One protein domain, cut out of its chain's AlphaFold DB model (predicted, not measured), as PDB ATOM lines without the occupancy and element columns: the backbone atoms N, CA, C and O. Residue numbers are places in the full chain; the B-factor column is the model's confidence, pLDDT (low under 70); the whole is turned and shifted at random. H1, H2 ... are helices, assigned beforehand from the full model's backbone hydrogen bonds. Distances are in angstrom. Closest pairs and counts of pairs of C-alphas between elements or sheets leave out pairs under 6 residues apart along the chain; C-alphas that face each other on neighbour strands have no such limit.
ATOM      1  N   GLU A  53     -25.141  10.786  28.561       83.75
ATOM      2  CA  GLU A  53     -25.553  10.437  27.194       83.75
ATOM      3  C   GLU A  53     -27.036  10.734  26.935       83.75
ATOM      4  O   GLU A  53     -27.460  10.962  25.800       83.75
ATOM      5  N   TYR A  54     -27.860  10.705  27.982       83.56
ATOM      6  CA  TYR A  54     -29.250  11.104  27.872       83.56
ATOM      7  C   TYR A  54     -29.354  12.615  27.676       83.56
ATOM      8  O   TYR A  54     -29.998  13.056  26.727       83.56
ATOM      9  N   CYS A  55     -28.669  13.403  28.508       83.56
ATOM     10  CA  CYS A  55     -28.666  14.860  28.395       83.56
ATOM     11  C   CYS A  55     -28.153  15.329  27.022       83.56
ATOM     12  O   CYS A  55     -28.752  16.216  26.418       83.56
ATOM     13  N   GLU A  56     -27.126  14.679  26.470       84.88
ATOM     14  CA  GLU A  56     -26.609  14.966  25.122       84.88
ATOM     15  C   GLU A  56     -27.624  14.704  23.998       84.88
ATOM     16  O   GLU A  56     -27.592  15.382  22.968       84.88
ATOM     17  N   ARG A  57     -28.545  13.747  24.168       85.12
ATOM     18  CA  ARG A  57     -29.626  13.509  23.198       85.12
ATOM     19  C   ARG A  57     -30.690  14.595  23.262       85.12
ATOM     20  O   ARG A  57     -31.047  15.119  22.212       85.12
ATOM     21  N   ILE A  58     -31.130  14.988  24.461       84.38
ATOM     22  CA  ILE A  58     -32.141  16.049  24.608       84.38
ATOM     23  C   ILE A  58     -31.619  17.383  24.060       84.38
ATOM     24  O   ILE A  58     -32.347  18.114  23.400       84.38
ATOM     25  N   VAL A  59     -30.336  17.690  24.272       85.19
ATOM     26  CA  VAL A  59     -29.683  18.905  23.751       85.19
ATOM     27  C   VAL A  59     -29.829  19.051  22.238       85.19
ATOM     28  O   VAL A  59     -29.830  20.169  21.726       85.19
ATOM     29  N   LYS A  60     -29.934  17.947  21.492       83.62
ATOM     30  CA  LYS A  60     -30.128  18.008  20.039       83.62
ATOM     31  C   LYS A  60     -31.520  18.517  19.673       83.62
ATOM     32  O   LYS A  60     -31.618  19.229  18.680       83.62
ATOM     33  N   GLU A  61     -32.523  18.190  20.482       82.88
ATOM     34  CA  GLU A  61     -33.937  18.530  20.281       82.88
ATOM     35  C   GLU A  61     -34.325  19.878  20.904       82.88
ATOM     36  O   GLU A  61     -35.263  20.514  20.437       82.88
ATOM     37  N   LEU A  62     -33.610  20.318  21.941       83.12
ATOM     38  CA  LEU A  62     -33.846  21.594  22.612       83.12
ATOM     39  C   LEU A  62     -33.105  22.756  21.938       83.12
ATOM     40  O   LEU A  62     -31.956  22.623  21.498       83.12
ATOM     41  N   ASP A  63     -33.766  23.915  21.954       80.81
ATOM     42  CA  ASP A  63     -33.229  25.189  21.463       80.81
ATOM     43  C   ASP A  63     -32.808  26.133  22.599       80.81
ATOM     44  O   ASP A  63     -31.897  26.942  22.416       80.81
ATOM     45  N   TYR A  64     -33.425  26.011  23.782       80.88
ATOM     46  CA  TYR A  64     -33.206  26.909  24.918       80.88
ATOM     47  C   TYR A  64     -32.691  26.174  26.156       80.88
ATOM     48  O   TYR A  64     -33.118  25.068  26.482       80.88
ATOM     49  N   VAL A  65     -31.822  26.846  26.918       83.81
ATOM     50  CA  VAL A  65     -31.277  26.323  28.185       83.81
ATOM     51  C   VAL A  65     -32.359  26.205  29.269       83.81
ATOM     52  O   VAL A  65     -32.288  25.333  30.130       83.81
ATOM     53  N   LYS A  66     -33.387  27.060  29.226       82.56
ATOM     54  CA  LYS A  66     -34.474  27.103  30.225       82.56
ATOM     55  C   LYS A  66     -35.344  25.849  30.225       82.56
ATOM     56  O   LYS A  66     -35.897  25.490  31.259       82.56
ATOM     57  N   ASP A  67     -35.424  25.190  29.076       82.44
ATOM     58  CA  ASP A  67     -36.198  23.965  28.885       82.44
ATOM     59  C   ASP A  67     -35.408  22.716  29.311       82.44
ATOM     60  O   ASP A  67     -35.914  21.592  29.275       82.44
ATOM     61  N   LEU A  68     -34.153  22.898  29.735       83.19
ATOM     62  CA  LEU A  68     -33.281  21.815  30.143       83.19
ATOM     63  C   LEU A  68     -33.625  21.335  31.567       83.19
ATOM     64  O   LEU A  68     -33.664  22.148  32.499       83.19
ATOM     65  N   PRO A  69     -33.806  20.016  31.785       82.94
ATOM     66  CA  PRO A  69     -34.068  19.469  33.112       82.94
ATOM     67  C   PRO A  69     -32.955  19.831  34.106       82.94
ATOM     68  O   PRO A  69     -31.780  19.801  33.728       82.94
ATOM     69  N   PRO A  70     -33.278  20.082  35.389       81.19
ATOM     70  CA  PRO A  70     -32.291  20.504  36.386       81.19
ATOM     71  C   PRO A  70     -31.144  19.496  36.549       81.19
ATOM     72  O   PRO A  70     -30.000  19.893  36.735       81.19
ATOM     73  N   GLY A  71     -31.413  18.195  36.380       79.31
ATOM     74  CA  GLY A  71     -30.377  17.157  36.410       79.31
ATOM     75  C   GLY A  71     -29.352  17.250  35.270       79.31
ATOM     76  O   GLY A  71     -28.213  16.835  35.442       79.31
ATOM     77  N   CYS A  72     -29.717  17.837  34.127       81.25
ATOM     78  CA  CYS A  72     -28.816  18.015  32.986       81.25
ATOM     79  C   CYS A  72     -28.039  19.340  33.027       81.25
ATOM     80  O   CYS A  72     -27.022  19.461  32.344       81.25
ATOM     81  N   GLN A  73     -28.470  20.311  33.841       82.81
ATOM     82  CA  GLN A  73     -27.763  21.586  34.027       82.81
ATOM     83  C   GLN A  73     -26.414  21.413  34.740       82.81
ATOM     84  O   GLN A  73     -25.537  22.262  34.625       82.81
ATOM     85  N   VAL A  74     -26.223  20.285  35.431       85.44
ATOM     86  CA  VAL A  74     -24.967  19.923  36.103       85.44
ATOM     87  C   VAL A  74     -23.836  19.660  35.097       85.44
ATOM     88  O   VAL A  74     -22.662  19.782  35.441       85.44
ATOM     89  N   TYR A  75     -24.159  19.326  33.841       85.25
ATOM     90  CA  TYR A  75     -23.167  19.028  32.809       85.25
ATOM     91  C   TYR A  75     -22.830  20.280  31.972       85.25
ATOM     92  O   TYR A  75     -23.606  20.665  31.093       85.25
ATOM     93  N   PRO A  76     -21.643  20.894  32.143       83.31
ATOM     94  CA  PRO A  76     -21.300  22.150  31.464       83.31
ATOM     95  C   PRO A  76     -21.165  22.001  29.940       83.31
ATOM     96  O   PRO A  76     -21.428  22.941  29.188       83.31
ATOM     97  N   SER A  77     -20.805  20.812  29.448       84.31
ATOM     98  CA  SER A  77     -20.740  20.515  28.009       84.31
ATOM     99  C   SER A  77     -22.113  20.577  27.328       84.31
ATOM    100  O   SER A  77     -22.232  20.966  26.170       84.31
ATOM    101  N   VAL A  78     -23.167  20.220  28.059       84.12
ATOM    102  CA  VAL A  78     -24.558  20.230  27.587       84.12
ATOM    103  C   VAL A  78     -25.119  21.654  27.616       84.12
ATOM    104  O   VAL A  78     -25.776  22.084  26.672       84.12
ATOM    105  N   VAL A  79     -24.803  22.427  28.655       85.69
ATOM    106  CA  VAL A  79     -25.238  23.829  28.751       85.69
ATOM    107  C   VAL A  79     -24.557  24.696  27.687       85.69
ATOM    108  O   VAL A  79     -25.234  25.410  26.954       85.69
ATOM    109  N   SER A  80     -23.237  24.579  27.522       85.94
ATOM    110  CA  SER A  80     -22.483  25.373  26.533       85.94
ATOM    111  C   SER A  80     -22.927  25.133  25.087       85.94
ATOM    112  O   SER A  80     -22.967  26.065  24.280       85.94
ATOM    113  N   THR A  81     -23.301  23.898  24.747       85.94
ATOM    114  CA  THR A  81     -23.826  23.569  23.415       85.94
ATOM    115  C   THR A  81     -25.188  24.218  23.170       85.94
ATOM    116  O   THR A  81     -25.384  24.811  22.109       85.94
ATOM    117  N   LEU A  82     -26.093  24.217  24.151       86.12
ATOM    118  CA  LEU A  82     -27.368  24.942  24.067       86.12
ATOM    119  C   LEU A  82     -27.187  26.461  24.012       86.12
ATOM    120  O   LEU A  82     -27.795  27.110  23.169       86.12
ATOM    121  N   GLU A  83     -26.299  27.038  24.818       85.44
ATOM    122  CA  GLU A  83     -26.012  28.478  24.758       85.44
ATOM    123  C   GLU A  83     -25.476  28.907  23.388       85.44
ATOM    124  O   GLU A  83     -25.795  29.987  22.888       85.44
ATOM    125  N   SER A  84     -24.642  28.069  22.767       83.75
ATOM    126  CA  SER A  84     -24.127  28.335  21.423       83.75
ATOM    127  C   SER A  84     -25.242  28.313  20.373       83.75
ATOM    128  O   SER A  84     -25.259  29.170  19.488       83.75
ATOM    129  N   LYS A  85     -26.209  27.397  20.514       81.75
ATOM    130  CA  LYS A  85     -27.405  27.327  19.669       81.75
ATOM    131  C   LYS A  85     -28.305  28.540  19.868       81.75
ATOM    132  O   LYS A  85     -28.697  29.155  18.884       81.75
ATOM    133  N   GLU A  86     -28.563  28.943  21.109       83.00
ATOM    134  CA  GLU A  86     -29.388  30.113  21.422       83.00
ATOM    135  C   GLU A  86     -28.770  31.400  20.849       83.00
ATOM    136  O   GLU A  86     -29.456  32.230  20.251       83.00
ATOM    137  N   LYS A  87     -27.443  31.548  20.942       79.75
ATOM    138  CA  LYS A  87     -26.711  32.658  20.308       79.75
ATOM    139  C   LYS A  87     -26.781  32.606  18.781       79.75
ATOM    140  O   LYS A  87     -26.865  33.654  18.142       79.75
ATOM    141  N   ALA A  88     -26.737  31.413  18.193       76.50
ATOM    142  CA  ALA A  88     -26.863  31.235  16.752       76.50
ATOM    143  C   ALA A  88     -28.287  31.541  16.255       76.50
ATOM    144  O   ALA A  88     -28.429  32.201  15.228       76.50
ATOM    145  N   ALA A  89     -29.318  31.130  16.997       73.44
ATOM    146  CA  ALA A  89     -30.720  31.419  16.699       73.44
ATOM    147  C   ALA A  89     -31.025  32.922  16.785       73.44
ATOM    148  O   ALA A  89     -31.719  33.469  15.933       73.44
ATOM    149  N   ASN A  90     -30.431  33.612  17.761       75.75
ATOM    150  CA  ASN A  90     -30.569  35.058  17.931       75.75
ATOM    151  C   ASN A  90     -29.654  35.885  17.014       75.75
ATOM    152  O   ASN A  90     -29.615  37.111  17.132       75.75
ATOM    153  N   ASN A  91     -28.886  35.259  16.119       78.94
ATOM    154  CA  ASN A  91     -28.017  35.990  15.208       78.94
ATOM    155  C   ASN A  91     -28.869  36.660  14.110       78.94
ATOM    156  O   ASN A  91     -29.379  35.963  13.233       78.94
ATOM    157  N   PRO A  92     -28.965  38.005  14.072       74.19
ATOM    158  CA  PRO A  92     -29.800  38.716  13.100       74.19
ATOM    159  C   PRO A  92     -29.286  38.588  11.658       74.19
ATOM    160  O   PRO A  92     -29.945  39.027  10.722       74.19
ATOM    161  N   PHE A  93     -28.097  38.004  11.477       79.44
ATOM    162  CA  PHE A  93     -27.480  37.749  10.179       79.44
ATOM    163  C   PHE A  93     -27.562  36.271   9.763       79.44
ATOM    164  O   PHE A  93     -26.914  35.877   8.789       79.44
ATOM    165  N   ALA A  94     -28.292  35.428  10.503       78.31
ATOM    166  CA  ALA A  94     -28.507  34.034  10.129       78.31
ATOM    167  C   ALA A  94     -29.207  33.949   8.757       78.31
ATOM    168  O   ALA A  94     -30.171  34.662   8.494       78.31
ATOM    169  N   GLY A  95     -28.684  33.112   7.857       80.62
ATOM    170  CA  GLY A  95     -29.210  32.948   6.493       80.62
ATOM    171  C   GLY A  95     -28.749  33.995   5.467       80.62
ATOM    172  O   GLY A  95     -28.995  33.819   4.277       80.62
ATOM    173  N   MET A  96     -28.038  35.053   5.877       84.44
ATOM    174  CA  MET A  96     -27.433  36.000   4.935       84.44
ATOM    175  C   MET A  96     -26.185  35.404   4.279       84.44
ATOM    176  O   MET A  96     -25.400  34.704   4.922       84.44
ATOM    177  N   TRP A  97     -25.938  35.742   3.010       88.50
ATOM    178  CA  TRP A  97     -24.681  35.363   2.366       88.50
ATOM    179  C   TRP A  97     -23.496  36.043   3.069       88.50
ATOM    180  O   TRP A  97     -23.606  37.192   3.502       88.50
ATOM    181  N   ALA A  98     -22.351  35.363   3.177       85.00
ATOM    182  CA  ALA A  98     -21.235  35.801   4.028       85.00
ATOM    183  C   ALA A  98     -20.774  37.250   3.752       85.00
ATOM    184  O   ALA A  98     -20.533  38.028   4.682       85.00
ATOM    185  N   GLY A  99     -20.720  37.650   2.475       89.25
ATOM    186  CA  GLY A  99     -20.387  39.023   2.084       89.25
ATOM    187  C   GLY A  99     -21.436  40.049   2.526       89.25
ATOM    188  O   GLY A  99     -21.090  41.136   2.989       89.25
ATOM    189  N   GLN A 100     -22.721  39.696   2.450       87.12
ATOM    190  CA  GLN A 100     -23.821  40.557   2.887       87.12
ATOM    191  C   GLN A 100     -23.854  40.696   4.411       87.12
ATOM    192  O   GLN A 100     -23.984  41.809   4.910       87.12
ATOM    193  N   ALA A 101     -23.663  39.599   5.149       86.88
ATOM    194  CA  ALA A 101     -23.583  39.620   6.610       86.88
ATOM    195  C   ALA A 101     -22.442  40.525   7.098       86.88
ATOM    196  O   ALA A 101     -22.611  41.301   8.036       86.88
ATOM    197  N   THR A 102     -21.285  40.470   6.433       87.38
ATOM    198  CA  THR A 102     -20.129  41.312   6.769       87.38
ATOM    199  C   THR A 102     -20.424  42.793   6.535       87.38
ATOM    200  O   THR A 102     -20.183  43.611   7.423       87.38
ATOM    201  N   ARG A 103     -21.019  43.139   5.385       88.00
ATOM    202  CA  ARG A 103     -21.447  44.516   5.092       88.00
ATOM    203  C   ARG A 103     -22.493  45.012   6.085       88.00
ATOM    204  O   ARG A 103     -22.368  46.123   6.584       88.00
ATOM    205  N   ALA A 104     -23.478  44.181   6.416       85.06
ATOM    206  CA  ALA A 104     -24.520  44.527   7.373       85.06
ATOM    207  C   ALA A 104     -23.938  44.778   8.772       85.06
ATOM    208  O   ALA A 104     -24.247  45.799   9.380       85.06
ATOM    209  N   ARG A 105     -23.013  43.924   9.237       86.12
ATOM    210  CA  ARG A 105     -22.265  44.126  10.492       86.12
ATOM    211  C   ARG A 105     -21.463  45.424  10.489       86.12
ATOM    212  O   ARG A 105     -21.438  46.133  11.492       86.12
ATOM    213  N   GLN A 106     -20.797  45.738   9.379       89.19
ATOM    214  CA  GLN A 106     -20.035  46.977   9.241       89.19
ATOM    215  C   GLN A 106     -20.951  48.206   9.275       89.19
ATOM    216  O   GLN A 106     -20.657  49.152   9.999       89.19
ATOM    217  N   ALA A 107     -22.088  48.162   8.578       86.38
ATOM    218  CA  ALA A 107     -23.102  49.209   8.607       86.38
ATOM    219  C   ALA A 107     -23.643  49.447  10.026       86.38
ATOM    220  O   ALA A 107     -23.762  50.595  10.450       86.38
ATOM    221  N   THR A 108     -23.879  48.384  10.808       84.31
ATOM    222  CA  THR A 108     -24.316  48.528  12.211       84.31
ATOM    223  C   THR A 108     -23.241  49.190  13.073       84.31
ATOM    224  O   THR A 108     -23.550  50.065  13.875       84.31
ATOM    225  N   ARG A 109     -21.963  48.821  12.889       86.75
ATOM    226  CA  ARG A 109     -20.827  49.441  13.602       86.75
ATOM    227  C   ARG A 109     -20.629  50.911  13.243       86.75
ATOM    228  O   ARG A 109     -20.200  51.686  14.085       86.75
ATOM    229  N   GLN A 110     -20.939  51.281  12.005       90.75
ATOM    230  CA  GLN A 110     -20.908  52.662  11.527       90.75
ATOM    231  C   GLN A 110     -22.130  53.479  11.976       90.75
ATOM    232  O   GLN A 110     -22.200  54.665  11.672       90.75
TER     233      GLN A 110
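Overview. This is residues 53 to 110 of the 135 residues of the protein "Hypothetical protein" of Amphora coffeiformis (UniProt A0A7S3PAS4). Two helices side by side, H1 along the first half of the longer H3, form one end of a loosely built rod, with the tiny helix H2 near where both begin. H4 sits alone at the other end, set crosswise to the rod's length and joined to H3 by the stretch 90 to 97. The printed part has 58 residues with four named helices, H1, H2, H3 and H4 along the chain, and no named strand; the class is all helix. It is only just loose, close to extended, with a radius of gyration of the C-alphas of 15.2 A and spans of 44 by 19 by 16 A.

Arrangement. H1, residues 53 to 61, and H3, residues 76 to 89, touch, and H3 touches H1 with residues 78 to 82 alone. Their closest C-alphas are those of Glu 56 and Val 78, 6.2 A apart. They run the same way at a shallow tilt of 6 degrees. H2, residues 70 to 73, is close to H1 but not clearly touching, the closest C-alphas being those of Cys 55 and Cys 72 at 5.6 A. It is also close to H3 but not clearly touching, with the C-alphas of Gln 73 and Val 79 closest at 6.3 A. H4, residues 98 to 109, is apart from H1, H2 and H3. Every O i to N i+4 pair is within hydrogen-bond range in H3 and H4, and 3 of 5 are in H1; H2 is too short for such a pair.

Along the chain. H1 begins at C-alpha 53, (-25.553, 10.437, 27.194), and is 13.5 A long from first to last C-alpha. H2 has four residues. H3 is 19.8 A long and ends at C-alpha 89, (-30.720, 31.419, 16.699). H4 is 16.7 A long and ends at C-alpha 109, (-20.827, 49.441, 13.602).

Size, cuts and confidence. The C-alphas farthest apart are those of Tyr 54 and Gln 110, at 45.4 A. The printed part has no cut. The link from H2 to H3 is tight, and those from H1 to H2 and from H3 to H4 are short. The mean pLDDT of the printed part is 83.5, and no printed residue is under 70.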